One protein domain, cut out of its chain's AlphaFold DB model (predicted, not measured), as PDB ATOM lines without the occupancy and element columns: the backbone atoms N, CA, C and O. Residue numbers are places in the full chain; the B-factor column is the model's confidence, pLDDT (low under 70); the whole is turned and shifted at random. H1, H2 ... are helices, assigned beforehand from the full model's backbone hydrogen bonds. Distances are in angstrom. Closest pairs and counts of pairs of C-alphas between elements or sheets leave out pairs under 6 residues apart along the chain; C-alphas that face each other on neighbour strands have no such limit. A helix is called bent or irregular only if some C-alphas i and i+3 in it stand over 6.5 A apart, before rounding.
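Overview. This is residues 15 to 124 of the 125 residues of an uncharacterized protein of marine metagenome (UniProt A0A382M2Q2). Three long helices form a loose slab: H3 runs between H1 and H4, making a long helical hairpin with H4, while H1 crosses the other side of H3 at an angle. Short H2 packs on the beginning of H3, and H5 extends the long axis beyond that end; residues 99 to 108, of which 99 and 100 belong to H4 and the rest to the loop between H4 and H5, stick out. The 110 printed residues include five named helices, H1 to H5 in order, and no named strand; the class is all helix. The whole is loose, with a radius of gyration of the C-alphas of 16.8 A, and elongated, spanning 54 by 29 by 26 A.

Along the chain. H1, residues 15 to 36, begins at C-alpha 15 (151.906, 144.992, 86.103) and is 31.8 A long. H2 is residues 40 to 47. H3, residues 50 to 72, measures 32.9 A. H4, residues 77 to 100, measures 37.1 A; it is irregular, with C-alphas 78 and 81 7.4 A apart, and has a kink of 31 degrees near residue 94. H5, residues 113 to 122, ends at C-alpha 122 (199.770, 134.693, 101.680).

Arrangement. H3 is the hub. It touches H1 with residues 61 to 70 alone, closest at the C-alphas of His 26 and Ala 65, 4.9 A; they run opposite ways at 37 degrees, only just a steep tilt. H2 and H3 form a hairpin and touch, closest at the C-alphas of Asn 41 and Ala 53, 5.0 A. H3 and H4, also a hairpin, touch at a shallow tilt of 11 degrees, closest at the C-alphas of Ser 71 and Arg 77, 4.4 A. H5 is close to H3 but not clearly touching; H1 and H4 are apart. Every O i to N i+4 pair is within hydrogen-bond range in H3 and H5, against 16 of 18 in H1, 2 of 4 in H2 and 11 of 20 in H4.

Size, cuts and confidence. The farthest C-alphas, of Pro 74 and His 124, are 55.3 A apart. The printed part has no cut. The link from H4 to H5 is long, with 12 residues. Mean pLDDT of the printed part is 81.5; residues 37 to 48, 50, 102 to 111 and 122 to 124 are under 70.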
ATOM      1  N   GLY A  15     151.005 145.049  84.936       73.44
ATOM      2  CA  GLY A  15     151.906 144.992  86.103       73.44
ATOM      3  C   GLY A  15     153.047 143.978  85.921       73.44
ATOM      4  O   GLY A  15     154.216 144.305  86.123       73.44
ATOM      5  N   TRP A  16     152.712 142.782  85.425       80.81
ATOM      6  CA  TRP A  16     153.674 141.707  85.156       80.81
ATOM      7  C   TRP A  16     154.678 142.058  84.049       80.81
ATOM      8  O   TRP A  16     155.886 141.982  84.264       80.81
ATOM      9  N   LEU A  17     154.207 142.483  82.868       80.88
ATOM     10  CA  LEU A  17     155.113 142.800  81.755       80.88
ATOM     11  C   LEU A  17     156.012 143.993  82.082       80.88
ATOM     12  O   LEU A  17     157.168 144.029  81.677       80.88
ATOM     13  N   ARG A  18     155.490 144.977  82.819       79.44
ATOM     14  CA  ARG A  18     156.282 146.116  83.277       79.44
ATOM     15  C   ARG A  18     157.388 145.672  84.228       79.44
ATOM     16  O   ARG A  18     158.531 146.069  84.027       79.44
ATOM     17  N   GLY A  19     157.076 144.802  85.193       84.62
ATOM     18  CA  GLY A  19     158.082 144.177  86.057       84.62
ATOM     19  C   GLY A  19     159.134 143.395  85.264       84.62
ATOM     20  O   GLY A  19     160.322 143.490  85.561       84.62
ATOM     21  N   MET A  20     158.725 142.700  84.199       88.06
ATOM     22  CA  MET A  20     159.639 141.990  83.299       88.06
ATOM     23  C   MET A  20     160.580 142.945  82.546       88.06
ATOM     24  O   MET A  20     161.782 142.695  82.499       88.06
ATOM     25  N   VAL A  21     160.066 144.048  81.988       87.62
ATOM     26  CA  VAL A  21     160.889 145.063  81.303       87.62
ATOM     27  C   VAL A  21     161.856 145.727  82.280       87.62
ATOM     28  O   VAL A  21     163.037 145.855  81.962       87.62
ATOM     29  N   PHE A  22     161.387 146.089  83.479       90.31
ATOM     30  CA  PHE A  22     162.244 146.631  84.533       90.31
ATOM     31  C   PHE A  22     163.367 145.649  84.876       90.31
ATOM     32  O   PHE A  22     164.535 146.020  84.827       90.31
ATOM     33  N   GLY A  23     163.029 144.386  85.161       90.44
ATOM     34  CA  GLY A  23     164.004 143.351  85.501       90.44
ATOM     35  C   GLY A  23     165.020 143.104  84.384       90.44
ATOM     36  O   GLY A  23     166.212 142.973  84.655       90.44
ATOM     37  N   LEU A  24     164.580 143.108  83.124       92.62
ATOM     38  CA  LEU A  24     165.462 142.956  81.966       92.62
ATOM     39  C   LEU A  24     166.439 144.133  81.835       92.62
ATOM     40  O   LEU A  24     167.640 143.910  81.700       92.62
ATOM     41  N   VAL A  25     165.956 145.375  81.932       92.94
ATOM     42  CA  VAL A  25     166.820 146.568  81.892       92.94
ATOM     43  C   VAL A  25     167.782 146.582  83.081       92.94
ATOM     44  O   VAL A  25     168.981 146.775  82.896       92.94
ATOM     45  N   HIS A  26     167.279 146.341  84.291       94.62
ATOM     46  CA  HIS A  26     168.078 146.347  85.513       94.62
ATOM     47  C   HIS A  26     169.204 145.306  85.463       94.62
ATOM     48  O   HIS A  26     170.317 145.595  85.880       94.62
ATOM     49  N   THR A  27     168.952 144.107  84.928       94.31
ATOM     50  CA  THR A  27     169.950 143.021  84.923       94.31
ATOM     51  C   THR A  27     170.920 143.071  83.745       94.31
ATOM     52  O   THR A  27     172.078 142.676  83.900       94.31
ATOM     53  N   ILE A  28     170.513 143.585  82.579       94.06
ATOM     54  CA  ILE A  28     171.398 143.632  81.405       94.06
ATOM     55  C   ILE A  28     172.541 144.639  81.578       94.06
ATOM     56  O   ILE A  28     173.649 144.406  81.101       94.06
ATOM     57  N   ILE A  29     172.302 145.733  82.305       91.31
ATOM     58  CA  ILE A  29     173.297 146.781  82.566       91.31
ATOM     59  C   ILE A  29     174.516 146.240  83.340       91.31
ATOM     60  O   ILE A  29     175.630 146.334  82.816       91.31
ATOM     61  N   PRO A  30     174.366 145.637  84.540       89.69
ATOM     62  CA  PRO A  30     175.497 145.065  85.259       89.69
ATOM     63  C   PRO A  30     176.102 143.878  84.503       89.69
ATOM     64  O   PRO A  30     177.320 143.727  84.526       89.69
ATOM     65  N   LEU A  31     175.305 143.081  83.775       90.00
ATOM     66  CA  LEU A  31     175.817 141.981  82.947       90.00
ATOM     67  C   LEU A  31     176.787 142.483  81.867       90.00
ATOM     68  O   LEU A  31     177.894 141.958  81.740       90.00
ATOM     69  N   ILE A  32     176.407 143.530  81.129       88.50
ATOM     70  CA  ILE A  32     177.287 144.184  80.152       88.50
ATOM     71  C   ILE A  32     178.526 144.740  80.857       88.50
ATOM     72  O   ILE A  32     179.635 144.557  80.361       88.50
ATOM     73  N   GLY A  33     178.377 145.373  82.023       82.88
ATOM     74  CA  GLY A  33     179.508 145.862  82.818       82.88
ATOM     75  C   GLY A  33     180.511 144.758  83.175       82.88
ATOM     76  O   GLY A  33     181.715 144.928  82.973       82.88
ATOM     77  N   PHE A  34     180.025 143.598  83.628       79.94
ATOM     78  CA  PHE A  34     180.865 142.443  83.956       79.94
ATOM     79  C   PHE A  34     181.584 141.870  82.729       79.94
ATOM     80  O   PHE A  34     182.789 141.632  82.795       79.94
ATOM     81  N   TYR A  35     180.882 141.675  81.607       82.31
ATOM     82  CA  TYR A  35     181.465 141.067  80.402       82.31
ATOM     83  C   TYR A  35     182.346 142.018  79.586       82.31
ATOM     84  O   TYR A  35     183.329 141.583  78.992       82.31
ATOM     85  N   SER A  36     182.033 143.315  79.560       78.25
ATOM     86  CA  SER A  36     182.838 144.321  78.853       78.25
ATOM     87  C   SER A  36     184.162 144.629  79.557       78.25
ATOM     88  O   SER A  36     185.045 145.255  78.971       78.25
ATOM     89  N   GLY A  37     184.308 144.228  80.824       65.06
ATOM     90  CA  GLY A  37     185.469 144.582  81.635       65.06
ATOM     91  C   GLY A  37     185.526 146.072  81.987       65.06
ATOM     92  O   GLY A  37     186.557 146.532  82.491       65.06
ATOM     93  N   TRP A  38     184.441 146.828  81.763       64.50
ATOM     94  CA  TRP A  38     184.294 148.216  82.200       64.50
ATOM     95  C   TRP A  38     184.036 148.244  83.707       64.50
ATOM     96  O   TRP A  38     182.937 148.463  84.201       64.50
ATOM     97  N   SER A  39     185.085 147.927  84.460       61.38
ATOM     98  CA  SER A  39     185.034 147.878  85.906       61.38
ATOM     99  C   SER A  39     185.641 149.152  86.466       61.38
ATOM    100  O   SER A  39     186.855 149.362  86.399       61.38
ATOM    101  N   ILE A  40     184.801 149.969  87.099       63.09
ATOM    102  CA  ILE A  40     185.239 151.021  88.021       63.09
ATOM    103  C   ILE A  40     186.267 150.471  89.031       63.09
ATOM    104  O   ILE A  40     187.144 151.216  89.460       63.09
ATOM    105  N   ASN A  41     186.263 149.161  89.326       60.66
ATOM    106  CA  ASN A  41     187.260 148.519  90.184       60.66
ATOM    107  C   ASN A  41     188.682 148.670  89.653       60.66
ATOM    108  O   ASN A  41     189.592 148.720  90.465       60.66
ATOM    109  N   ARG A  42     188.914 148.773  88.336       64.62
ATOM    110  CA  ARG A  42     190.268 149.003  87.804       64.62
ATOM    111  C   ARG A  42     190.783 150.395  88.186       64.62
ATOM    112  O   ARG A  42     191.957 150.531  88.508       64.62
ATOM    113  N   PHE A  43     189.907 151.400  88.206       64.75
ATOM    114  CA  PHE A  43     190.238 152.752  88.664       64.75
ATOM    115  C   PHE A  43     190.317 152.821  90.197       64.75
ATOM    116  O   PHE A  43     191.297 153.311  90.748       64.75
ATOM    117  N   LEU A  44     189.336 152.248  90.903       60.97
ATOM    118  CA  LEU A  44     189.298 152.226  92.367       60.97
ATOM    119  C   LEU A  44     190.415 151.381  92.990       60.97
ATOM    120  O   LEU A  44     190.845 151.686  94.098       60.97
ATOM    121  N   LYS A  45     190.928 150.357  92.302       61.03
ATOM    122  CA  LYS A  45     192.088 149.571  92.752       61.03
ATOM    123  C   LYS A  45     193.369 150.379  92.856       61.03
ATOM    124  O   LYS A  45     194.221 150.048  93.669       61.03
ATOM    125  N   ILE A  46     193.518 151.426  92.047       59.25
ATOM    126  CA  ILE A  46     194.698 152.298  92.111       59.25
ATOM    127  C   ILE A  46     194.724 153.044  93.455       59.25
ATOM    128  O   ILE A  46     195.793 153.351  93.974       59.25
ATOM    129  N   VAL A  47     193.550 153.291  94.041       60.62
ATOM    130  CA  VAL A  47     193.364 154.078  95.267       60.62
ATOM    131  C   VAL A  47     192.896 153.259  96.481       60.62
ATOM    132  O   VAL A  47     192.799 153.813  97.573       60.62
ATOM    133  N   SER A  48     192.618 151.953  96.348       65.81
ATOM    134  CA  SER A  48     192.062 151.123  97.435       65.81
ATOM    135  C   SER A  48     192.441 149.632  97.350       65.81
ATOM    136  O   SER A  48     193.093 149.186  96.411       65.81
ATOM    137  N   ASN A  49     192.031 148.838  98.349       70.94
ATOM    138  CA  ASN A  49     192.169 147.375  98.347       70.94
ATOM    139  C   ASN A  49     191.187 146.737  97.342       70.94
ATOM    140  O   ASN A  49     190.034 147.162  97.274       70.94
ATOM    141  N   GLY A  50     191.601 145.690  96.616       69.88
ATOM    142  CA  GLY A  50     190.787 145.010  95.597       69.88
ATOM    143  C   GLY A  50     189.403 144.573  96.091       69.88
ATOM    144  O   GLY A  50     188.417 144.731  95.373       69.88
ATOM    145  N   TYR A  51     189.300 144.143  97.352       74.19
ATOM    146  CA  TYR A  51     188.025 143.802  97.993       74.19
ATOM    147  C   TYR A  51     187.081 145.009  98.153       74.19
ATOM    148  O   TYR A  51     185.909 144.941  97.788       74.19
ATOM    149  N   VAL A  52     187.600 146.133  98.661       79.94
ATOM    150  CA  VAL A  52     186.825 147.371  98.851       79.94
ATOM    151  C   VAL A  52     186.426 147.946  97.495       79.94
ATOM    152  O   VAL A  52     185.260 148.281  97.302       79.94
ATOM    153  N   ALA A  53     187.349 147.973  96.530       79.50
ATOM    154  CA  ALA A  53     187.044 148.331  95.148       79.50
ATOM    155  C   ALA A  53     185.882 147.483  94.601       79.50
ATOM    156  O   ALA A  53     184.957 148.034  94.015       79.50
ATOM    157  N   GLY A  54     185.886 146.172  94.875       79.44
ATOM    158  CA  GLY A  54     184.802 145.246  94.544       79.44
ATOM    159  C   GLY A  54     183.434 145.654  95.094       79.44
ATOM    160  O   GLY A  54     182.471 145.706  94.329       79.44
ATOM    161  N   ILE A  55     183.350 145.985  96.389       85.00
ATOM    162  CA  ILE A  55     182.104 146.445  97.031       85.00
ATOM    163  C   ILE A  55     181.574 147.698  96.330       85.00
ATOM    164  O   ILE A  55     180.415 147.736  95.915       85.00
ATOM    165  N   PHE A  56     182.429 148.709  96.161       86.38
ATOM    166  CA  PHE A  56     182.039 149.960  95.516       86.38
ATOM    167  C   PHE A  56     181.596 149.739  94.069       86.38
ATOM    168  O   PHE A  56     180.579 150.290  93.660       86.38
ATOM    169  N   GLY A  57     182.302 148.908  93.299       85.06
ATOM    170  CA  GLY A  57     181.927 148.615  91.918       85.06
ATOM    171  C   GLY A  57     180.571 147.942  91.782       85.06
ATOM    172  O   GLY A  57     179.779 148.353  90.939       85.06
ATOM    173  N   VAL A  58     180.280 146.938  92.618       86.75
ATOM    174  CA  VAL A  58     178.980 146.252  92.594       86.75
ATOM    175  C   VAL A  58     177.860 147.222  92.944       86.75
ATOM    176  O   VAL A  58     176.874 147.287  92.212       86.75
ATOM    177  N   VAL A  59     178.015 148.005  94.014       91.12
ATOM    178  CA  VAL A  59     176.991 148.974  94.432       91.12
ATOM    179  C   VAL A  59     176.784 150.048  93.366       91.12
ATOM    180  O   VAL A  59     175.645 150.334  93.012       91.12
ATOM    181  N   LEU A  60     177.855 150.598  92.787       90.44
ATOM    182  CA  LEU A  60     177.748 151.604  91.726       90.44
ATOM    183  C   LEU A  60     177.067 151.050  90.471       90.44
ATOM    184  O   LEU A  60     176.211 151.726  89.903       90.44
ATOM    185  N   ALA A  61     177.399 149.823  90.057       89.94
ATOM    186  CA  ALA A  61     176.748 149.179  88.919       89.94
ATOM    187  C   ALA A  61     175.238 149.009  89.150       89.94
ATOM    188  O   ALA A  61     174.451 149.308  88.254       89.94
ATOM    189  N   HIS A  62     174.833 148.595  90.357       92.94
ATOM    190  CA  HIS A  62     173.419 148.464  90.718       92.94
ATOM    191  C   HIS A  62     172.716 149.819  90.768       92.94
ATOM    192  O   HIS A  62     171.667 149.965  90.158       92.94
ATOM    193  N   VAL A  63     173.314 150.837  91.392       95.19
ATOM    194  CA  VAL A  63     172.726 152.185  91.467       95.19
ATOM    195  C   VAL A  63     172.498 152.781  90.077       95.19
ATOM    196  O   VAL A  63     171.455 153.383  89.822       95.19
ATOM    197  N   VAL A  64     173.447 152.601  89.155       93.31
ATOM    198  CA  VAL A  64     173.291 153.041  87.761       93.31
ATOM    199  C   VAL A  64     172.187 152.251  87.059       93.31
ATOM    200  O   VAL A  64     171.362 152.846  86.363       93.31
ATOM    201  N   ALA A  65     172.140 150.932  87.254       95.06
ATOM    202  CA  ALA A  65     171.102 150.085  86.681       95.06
ATOM    203  C   ALA A  65     169.701 150.461  87.186       95.06
ATOM    204  O   ALA A  65     168.782 150.620  86.384       95.06
ATOM    205  N   ASP A  66     169.560 150.683  88.491       95.19
ATOM    206  CA  ASP A  66     168.327 151.121  89.138       95.19
ATOM    207  C   ASP A  66     167.900 152.506  88.670       95.19
ATOM    208  O   ASP A  66     166.727 152.717  88.372       95.19
ATOM    209  N   TYR A  67     168.837 153.447  88.541       96.06
ATOM    210  CA  TYR A  67     168.545 154.774  88.013       96.06
ATOM    211  C   TYR A  67     167.988 154.707  86.588       96.06
ATOM    212  O   TYR A  67     166.976 155.346  86.293       96.06
ATOM    213  N   ILE A  68     168.620 153.926  85.707       94.12
ATOM    214  CA  ILE A  68     168.172 153.762  84.319       94.12
ATOM    215  C   ILE A  68     166.808 153.063  84.286       94.12
ATOM    216  O   ILE A  68     165.889 153.559  83.636       94.12
ATOM    217  N   ALA A  69     166.641 151.961  85.020       93.12
ATOM    218  CA  ALA A  69     165.388 151.213  85.067       93.12
ATOM    219  C   ALA A  69     164.232 152.054  85.640       93.12
ATOM    220  O   ALA A  69     163.154 152.105  85.048       93.12
ATOM    221  N   ALA A  70     164.465 152.788  86.732       93.06
ATOM    222  CA  ALA A  70     163.483 153.691  87.328       93.06
ATOM    223  C   ALA A  70     163.172 154.894  86.429       93.06
ATOM    224  O   ALA A  70     162.034 155.348  86.395       93.06
ATOM    225  N   SER A  71     164.146 155.401  85.665       91.25
ATOM    226  CA  SER A  71     163.929 156.518  84.733       91.25
ATOM    227  C   SER A  71     163.051 156.140  83.538       91.25
ATOM    228  O   SER A  71     162.351 157.000  82.998       91.25
ATOM    229  N   LEU A  72     163.084 154.871  83.120       87.50
ATOM    230  CA  LEU A  72     162.241 154.330  82.049       87.50
ATOM    231  C   LEU A  72     160.845 153.923  82.542       87.50
ATOM    232  O   LEU A  72     159.948 153.709  81.728       87.50
ATOM    233  N   ASP A  73     160.650 153.845  83.858       84.69
ATOM    234  CA  ASP A  73     159.374 153.539  84.486       84.69
ATOM    235  C   ASP A  73     158.631 154.840  84.880       84.69
ATOM    236  O   ASP A  73     159.078 155.562  85.776       84.69
ATOM    237  N   PRO A  74     157.451 155.138  84.300       82.56
ATOM    238  CA  PRO A  74     156.721 156.375  84.583       82.56
ATOM    239  C   PRO A  74     156.337 156.612  86.052       82.56
ATOM    240  O   PRO A  74     156.156 157.763  86.436       82.56
ATOM    241  N   HIS A  75     156.200 155.568  86.879       85.81
ATOM    242  CA  HIS A  75     155.824 155.731  88.292       85.81
ATOM    243  C   HIS A  75     157.038 155.805  89.218       85.81
ATOM    244  O   HIS A  75     156.932 156.357  90.308       85.81
ATOM    245  N   LEU A  76     158.178 155.239  88.809       87.38
ATOM    246  CA  LEU A  76     159.414 155.283  89.597       87.38
ATOM    247  C   LEU A  76     160.324 156.450  89.198       87.38
ATOM    248  O   LEU A  76     161.213 156.815  89.964       87.38
ATOM    249  N   ARG A  77     160.080 157.088  88.048       89.75
ATOM    250  CA  ARG A  77     160.902 158.189  87.530       89.75
ATOM    251  C   ARG A  77     161.052 159.353  88.510       89.75
ATOM    252  O   ARG A  77     162.142 159.907  88.620       89.75
ATOM    253  N   SER A  78     159.999 159.709  89.248       92.81
ATOM    254  CA  SER A  78     160.066 160.763  90.276       92.81
ATOM    255  C   SER A  78     160.933 160.367  91.477       92.81
ATOM    256  O   SER A  78     161.524 161.233  92.118       92.81
ATOM    257  N   ALA A  79     161.059 159.067  91.754       94.88
ATOM    258  CA  ALA A  79     161.884 158.518  92.822       94.88
ATOM    259  C   ALA A  79     163.335 158.232  92.390       94.88
ATOM    260  O   ALA A  79     164.164 157.943  93.250       94.88
ATOM    261  N   ALA A  80     163.676 158.342  91.099       94.56
ATOM    262  CA  ALA A  80     164.976 157.933  90.557       94.56
ATOM    263  C   ALA A  80     166.178 158.583  91.273       94.56
ATOM    264  O   ALA A  80     167.142 157.898  91.604       94.56
ATOM    265  N   LEU A  81     166.111 159.883  91.589       94.94
ATOM    266  CA  LEU A  81     167.168 160.554  92.362       94.94
ATOM    267  C   LEU A  81     167.238 160.062  93.813       94.94
ATOM    268  O   LEU A  81     168.329 159.902  94.357       94.94
ATOM    269  N   GLY A  82     166.085 159.792  94.428       96.88
ATOM    270  CA  GLY A  82     166.012 159.211  95.769       96.88
ATOM    271  C   GLY A  82     166.627 157.813  95.820       96.88
ATOM    272  O   GLY A  82     167.352 157.507  96.762       96.88
ATOM    273  N   ILE A  83     166.414 157.004  94.777       95.38
ATOM    274  CA  ILE A  83     167.035 155.682  94.612       95.38
ATOM    275  C   ILE A  83     168.559 155.813  94.513       95.38
ATOM    276  O   ILE A  83     169.274 155.090  95.202       95.38
ATOM    277  N   VAL A  84     169.070 156.775  93.736       96.81
ATOM    278  CA  VAL A  84     170.520 157.018  93.629       96.81
ATOM    279  C   VAL A  84     171.120 157.420  94.973       96.81
ATOM    280  O   VAL A  84     172.081 156.804  95.430       96.81
ATOM    281  N   ILE A  85     170.553 158.431  95.634       97.12
ATOM    282  CA  ILE A  85     171.067 158.921  96.920       97.12
ATOM    283  C   ILE A  85     170.979 157.818  97.981       97.12
ATOM    284  O   ILE A  85     171.950 157.564  98.694       97.12
ATOM    285  N   GLY A  86     169.838 157.129  98.053       96.50
ATOM    286  CA  GLY A  86     169.598 156.036  98.990       96.50
ATOM    287  C   GLY A  86     170.513 154.833  98.759       96.50
ATOM    288  O   GLY A  86     170.971 154.238  99.728       96.50
ATOM    289  N   GLY A  87     170.834 154.506  97.505       94.50
ATOM    290  CA  GLY A  87     171.746 153.414  97.164       94.50
ATOM    291  C   GLY A  87     173.221 153.734  97.419       94.50
ATOM    292  O   GLY A  87     174.001 152.835  97.728       94.50
ATOM    293  N   LEU A  88     173.615 155.011  97.357       95.69
ATOM    294  CA  LEU A  88     174.982 155.444  97.669       95.69
ATOM    295  C   LEU A  88     175.225 155.635  99.171       95.69
ATOM    296  O   LEU A  88     176.351 155.443  99.629       95.69
ATOM    297  N   LEU A  89     174.196 155.989  99.947       96.25
ATOM    298  CA  LEU A  89     174.314 156.284 101.381       96.25
ATOM    299  C   LEU A  89     175.050 155.184 102.188       96.25
ATOM    300  O   LEU A  89     175.950 155.531 102.962       96.25
ATOM    301  N   PRO A  90     174.771 153.873 102.004       93.50
ATOM    302  CA  PRO A  90     175.423 152.809 102.768       93.50
ATOM    303  C   PRO A  90     176.927 152.679 102.501       93.50
ATOM    304  O   PRO A  90     177.644 152.155 103.351       93.50
ATOM    305  N   LEU A  91     177.438 153.182 101.369       91.62
ATOM    306  CA  LEU A  91     178.873 153.120 101.056       91.62
ATOM    307  C   LEU A  91     179.731 153.880 102.074       91.62
ATOM    308  O   LEU A  91     180.884 153.514 102.302       91.62
ATOM    309  N   SER A  92     179.160 154.886 102.741       91.31
ATOM    310  CA  SER A  92     179.823 155.613 103.832       91.31
ATOM    311  C   SER A  92     180.207 154.717 105.019       91.31
ATOM    312  O   SER A  92     181.148 155.031 105.746       91.31
ATOM    313  N   LEU A  93     179.531 153.575 105.193       92.44
ATOM    314  CA  LEU A  93     179.787 152.624 106.273       92.44
ATOM    315  C   LEU A  93     180.906 151.629 105.947       92.44
ATOM    316  O   LEU A  93     181.421 150.983 106.859       92.44
ATOM    317  N   VAL A  94     181.326 151.509 104.683       89.06
ATOM    318  CA  VAL A  94     182.323 150.513 104.252       89.06
ATOM    319  C   VAL A  94     183.645 150.608 105.035       89.06
ATOM    320  O   VAL A  94     184.112 149.567 105.498       89.06
ATOM    321  N   PRO A  95     184.241 151.796 105.287       84.62
ATOM    322  CA  PRO A  95     185.472 151.893 106.077       84.62
ATOM    323  C   PRO A  95     185.304 151.414 107.525       84.62
ATOM    324  O   PRO A  95     186.220 150.831 108.104       84.62
ATOM    325  N   PHE A  96     184.130 151.652 108.116       88.00
ATOM    326  CA  PHE A  96     183.806 151.183 109.461       88.00
ATOM    327  C   PHE A  96     183.649 149.660 109.469       88.00
ATOM    328  O   PHE A  96     184.241 148.979 110.306       88.00
ATOM    329  N   MET A  97     182.915 149.113 108.498       87.25
ATOM    330  CA  MET A  97     182.730 147.671 108.366       87.25
ATOM    331  C   MET A  97     184.062 146.946 108.166       87.25
ATOM    332  O   MET A  97     184.307 145.953 108.837       87.25
ATOM    333  N   GLU A  98     184.964 147.475 107.340       82.06
ATOM    334  CA  GLU A  98     186.280 146.863 107.117       82.06
ATOM    335  C   GLU A  98     187.145 146.832 108.391       82.06
ATOM    336  O   GLU A  98     187.959 145.926 108.567       82.06
ATOM    337  N   LYS A  99     186.961 147.795 109.304       81.81
ATOM    338  CA  LYS A  99     187.703 147.858 110.570       81.81
ATOM    339  C   LYS A  99     187.124 146.950 111.657       81.81
ATOM    340  O   LYS A  99     187.890 146.390 112.438       81.81
ATOM    341  N   TYR A 100     185.798 146.852 111.751       83.38
ATOM    342  CA  TYR A 100     185.126 146.227 112.899       83.38
ATOM    343  C   TYR A 100     184.445 144.889 112.585       83.38
ATOM    344  O   TYR A 100     184.140 144.142 113.512       83.38
ATOM    345  N   VAL A 101     184.220 144.551 111.312       81.44
ATOM    346  CA  VAL A 101     183.636 143.263 110.918       81.44
ATOM    347  C   VAL A 101     184.758 142.256 110.683       81.44
ATOM    348  O   VAL A 101     185.558 142.377 109.757       81.44
ATOM    349  N   THR A 102     184.813 141.222 111.522       66.62
ATOM    350  CA  THR A 102     185.768 140.122 111.364       66.62
ATOM    351  C   THR A 102     185.470 139.339 110.088       66.62
ATOM    352  O   THR A 102     184.394 138.753 109.949       66.62
ATOM    353  N   LYS A 103     186.435 139.290 109.164       67.56
ATOM    354  CA  LYS A 103     186.319 138.492 107.937       67.56
ATOM    355  C   LYS A 103     186.230 137.006 108.288       67.56
ATOM    356  O   LYS A 103     187.026 136.495 109.074       67.56
ATOM    357  N   SER A 104     185.265 136.304 107.695       69.44
ATOM    358  CA  SER A 104     185.114 134.855 107.873       69.44
ATOM    359  C   SER A 104     186.372 134.103 107.418       69.44
ATOM    360  O   SER A 104     187.010 134.464 106.423       69.44
ATOM    361  N   LYS A 105     186.684 132.987 108.091       59.38
ATOM    362  CA  LYS A 105     187.716 132.027 107.654       59.38
ATOM    363  C   LYS A 105     187.437 131.483 106.243       59.38
ATOM    364  O   LYS A 105     188.370 131.116 105.533       59.38
ATOM    365  N   TYR A 106     186.166 131.477 105.835       68.50
ATOM    366  CA  TYR A 106     185.686 131.054 104.519       68.50
ATOM    367  C   TYR A 106     185.363 132.238 103.597       68.50
ATOM    368  O   TYR A 106     184.458 132.133 102.772       68.50
ATOM    369  N   HIS A 107     186.038 133.384 103.747       66.81
ATOM    370  CA  HIS A 107     185.829 134.488 102.813       66.81
ATOM    371  C   HIS A 107     186.086 134.011 101.377       66.81
ATOM    372  O   HIS A 107     187.070 133.322 101.093       66.81
ATOM    373  N   VAL A 108     185.167 134.360 100.483       64.00
ATOM    374  CA  VAL A 108     185.360 134.150  99.053       64.00
ATOM    375  C   VAL A 108     186.510 135.056  98.631       64.00
ATOM    376  O   VAL A 108     186.525 136.238  98.976       64.00
ATOM    377  N   VAL A 109     187.494 134.495  97.931       62.81
ATOM    378  CA  VAL A 109     188.561 135.291  97.323       62.81
ATOM    379  C   VAL A 109     187.925 136.053  96.167       62.81
ATOM    380  O   VAL A 109     187.485 135.448  95.191       62.81
ATOM    381  N   VAL A 110     187.806 137.370  96.315       62.75
ATOM    382  CA  VAL A 110     187.182 138.254  95.326       62.75
ATOM    383  C   VAL A 110     188.229 139.249  94.858       62.75
ATOM    384  O   VAL A 110     188.833 139.943  95.672       62.75
ATOM    385  N   GLY A 111     188.437 139.316  93.549       64.38
ATOM    386  CA  GLY A 111     189.437 140.185  92.947       64.38
ATOM    387  C   GLY A 111     189.801 139.725  91.542       64.38
ATOM    388  O   GLY A 111     189.244 138.752  91.034       64.38
ATOM    389  N   ASP A 112     190.720 140.438  90.899       70.81
ATOM    390  CA  ASP A 112     191.283 139.975  89.627       70.81
ATOM    391  C   ASP A 112     192.398 138.940  89.851       70.81
ATOM    392  O   ASP A 112     192.712 138.546  90.978       70.81
ATOM    393  N   HIS A 113     193.016 138.493  88.758       76.25
ATOM    394  CA  HIS A 113     194.103 137.520  88.805       76.25
ATOM    395  C   HIS A 113     195.262 137.924  89.733       76.25
ATOM    396  O   HIS A 113     195.880 137.040  90.330       76.25
ATOM    397  N   GLU A 114     195.548 139.218  89.895       74.44
ATOM    398  CA  GLU A 114     196.630 139.688  90.763       74.44
ATOM    399  C   GLU A 114     196.246 139.600  92.245       74.44
ATOM    400  O   GLU A 114     197.055 139.148  93.061       74.44
ATOM    401  N   ASP A 115     194.999 139.936  92.595       73.12
ATOM    402  CA  ASP A 115     194.499 139.776  93.969       73.12
ATOM    403  C   ASP A 115     194.462 138.297  94.368       73.12
ATOM    404  O   ASP A 115     194.966 137.930  95.431       73.12
ATOM    405  N   LEU A 116     193.949 137.428  93.485       76.75
ATOM    406  CA  LEU A 116     193.921 135.981  93.723       76.75
ATOM    407  C   LEU A 116     195.329 135.431  93.952       76.75
ATOM    408  O   LEU A 116     195.561 134.649  94.874       76.75
ATOM    409  N   LYS A 117     196.292 135.840  93.122       80.44
ATOM    410  CA  LYS A 117     197.687 135.405  93.239       80.44
ATOM    411  C   LYS A 117     198.314 135.861  94.556       80.44
ATOM    412  O   LYS A 117     199.092 135.108  95.144       80.44
ATOM    413  N   LYS A 118     197.992 137.070  95.026       75.06
ATOM    414  CA  LYS A 118     198.461 137.598  96.314       75.06
ATOM    415  C   LYS A 118     197.872 136.818  97.493       75.06
ATOM    416  O   LYS A 118     198.626 136.432  98.387       75.06
ATOM    417  N   ASP A 119     196.576 136.522  97.457       72.62
ATOM    418  CA  ASP A 119     195.887 135.763  98.507       72.62
ATOM    419  C   ASP A 119     196.317 134.290  98.557       72.62
ATOM    420  O   ASP A 119     196.498 133.725  99.634       72.62
ATOM    421  N   LEU A 120     196.568 133.664  97.405       76.38
ATOM    422  CA  LEU A 120     197.100 132.298  97.350       76.38
ATOM    423  C   LEU A 120     198.514 132.210  97.939       76.38
ATOM    424  O   LEU A 120     198.827 131.265  98.668       76.38
ATOM    425  N   LYS A 121     199.360 133.214  97.665       75.12
ATOM    426  CA  LYS A 121     200.723 133.295  98.210       75.12
ATOM    427  C   LYS A 121     200.755 133.591  99.710       75.12
ATOM    428  O   LYS A 121     201.672 133.128 100.379       75.12
ATOM    429  N   SER A 122     199.794 134.344 100.249       68.44
ATOM    430  CA  SER A 122     199.770 134.693 101.680       68.44
ATOM    431  C   SER A 122     199.446 133.497 102.583       68.44
ATOM    432  O   SER A 122     199.942 133.443 103.704       68.44
ATOM    433  N   LYS A 123     198.691 132.506 102.084       59.38
ATOM    434  CA  LYS A 123     198.391 131.254 102.806       59.38
ATOM    435  C   LYS A 123     199.550 130.247 102.862       59.38
ATOM    436  O   LYS A 123     199.420 129.248 103.557       59.38
ATOM    437  N   HIS A 124     200.643 130.481 102.131       54.16
ATOM    438  CA  HIS A 124     201.806 129.582 102.047       54.16
ATOM    439  C   HIS A 124     203.082 130.202 102.653       54.16
ATOM    440  O   HIS A 124     204.185 129.928 102.178       54.16
TER     441      HIS A 124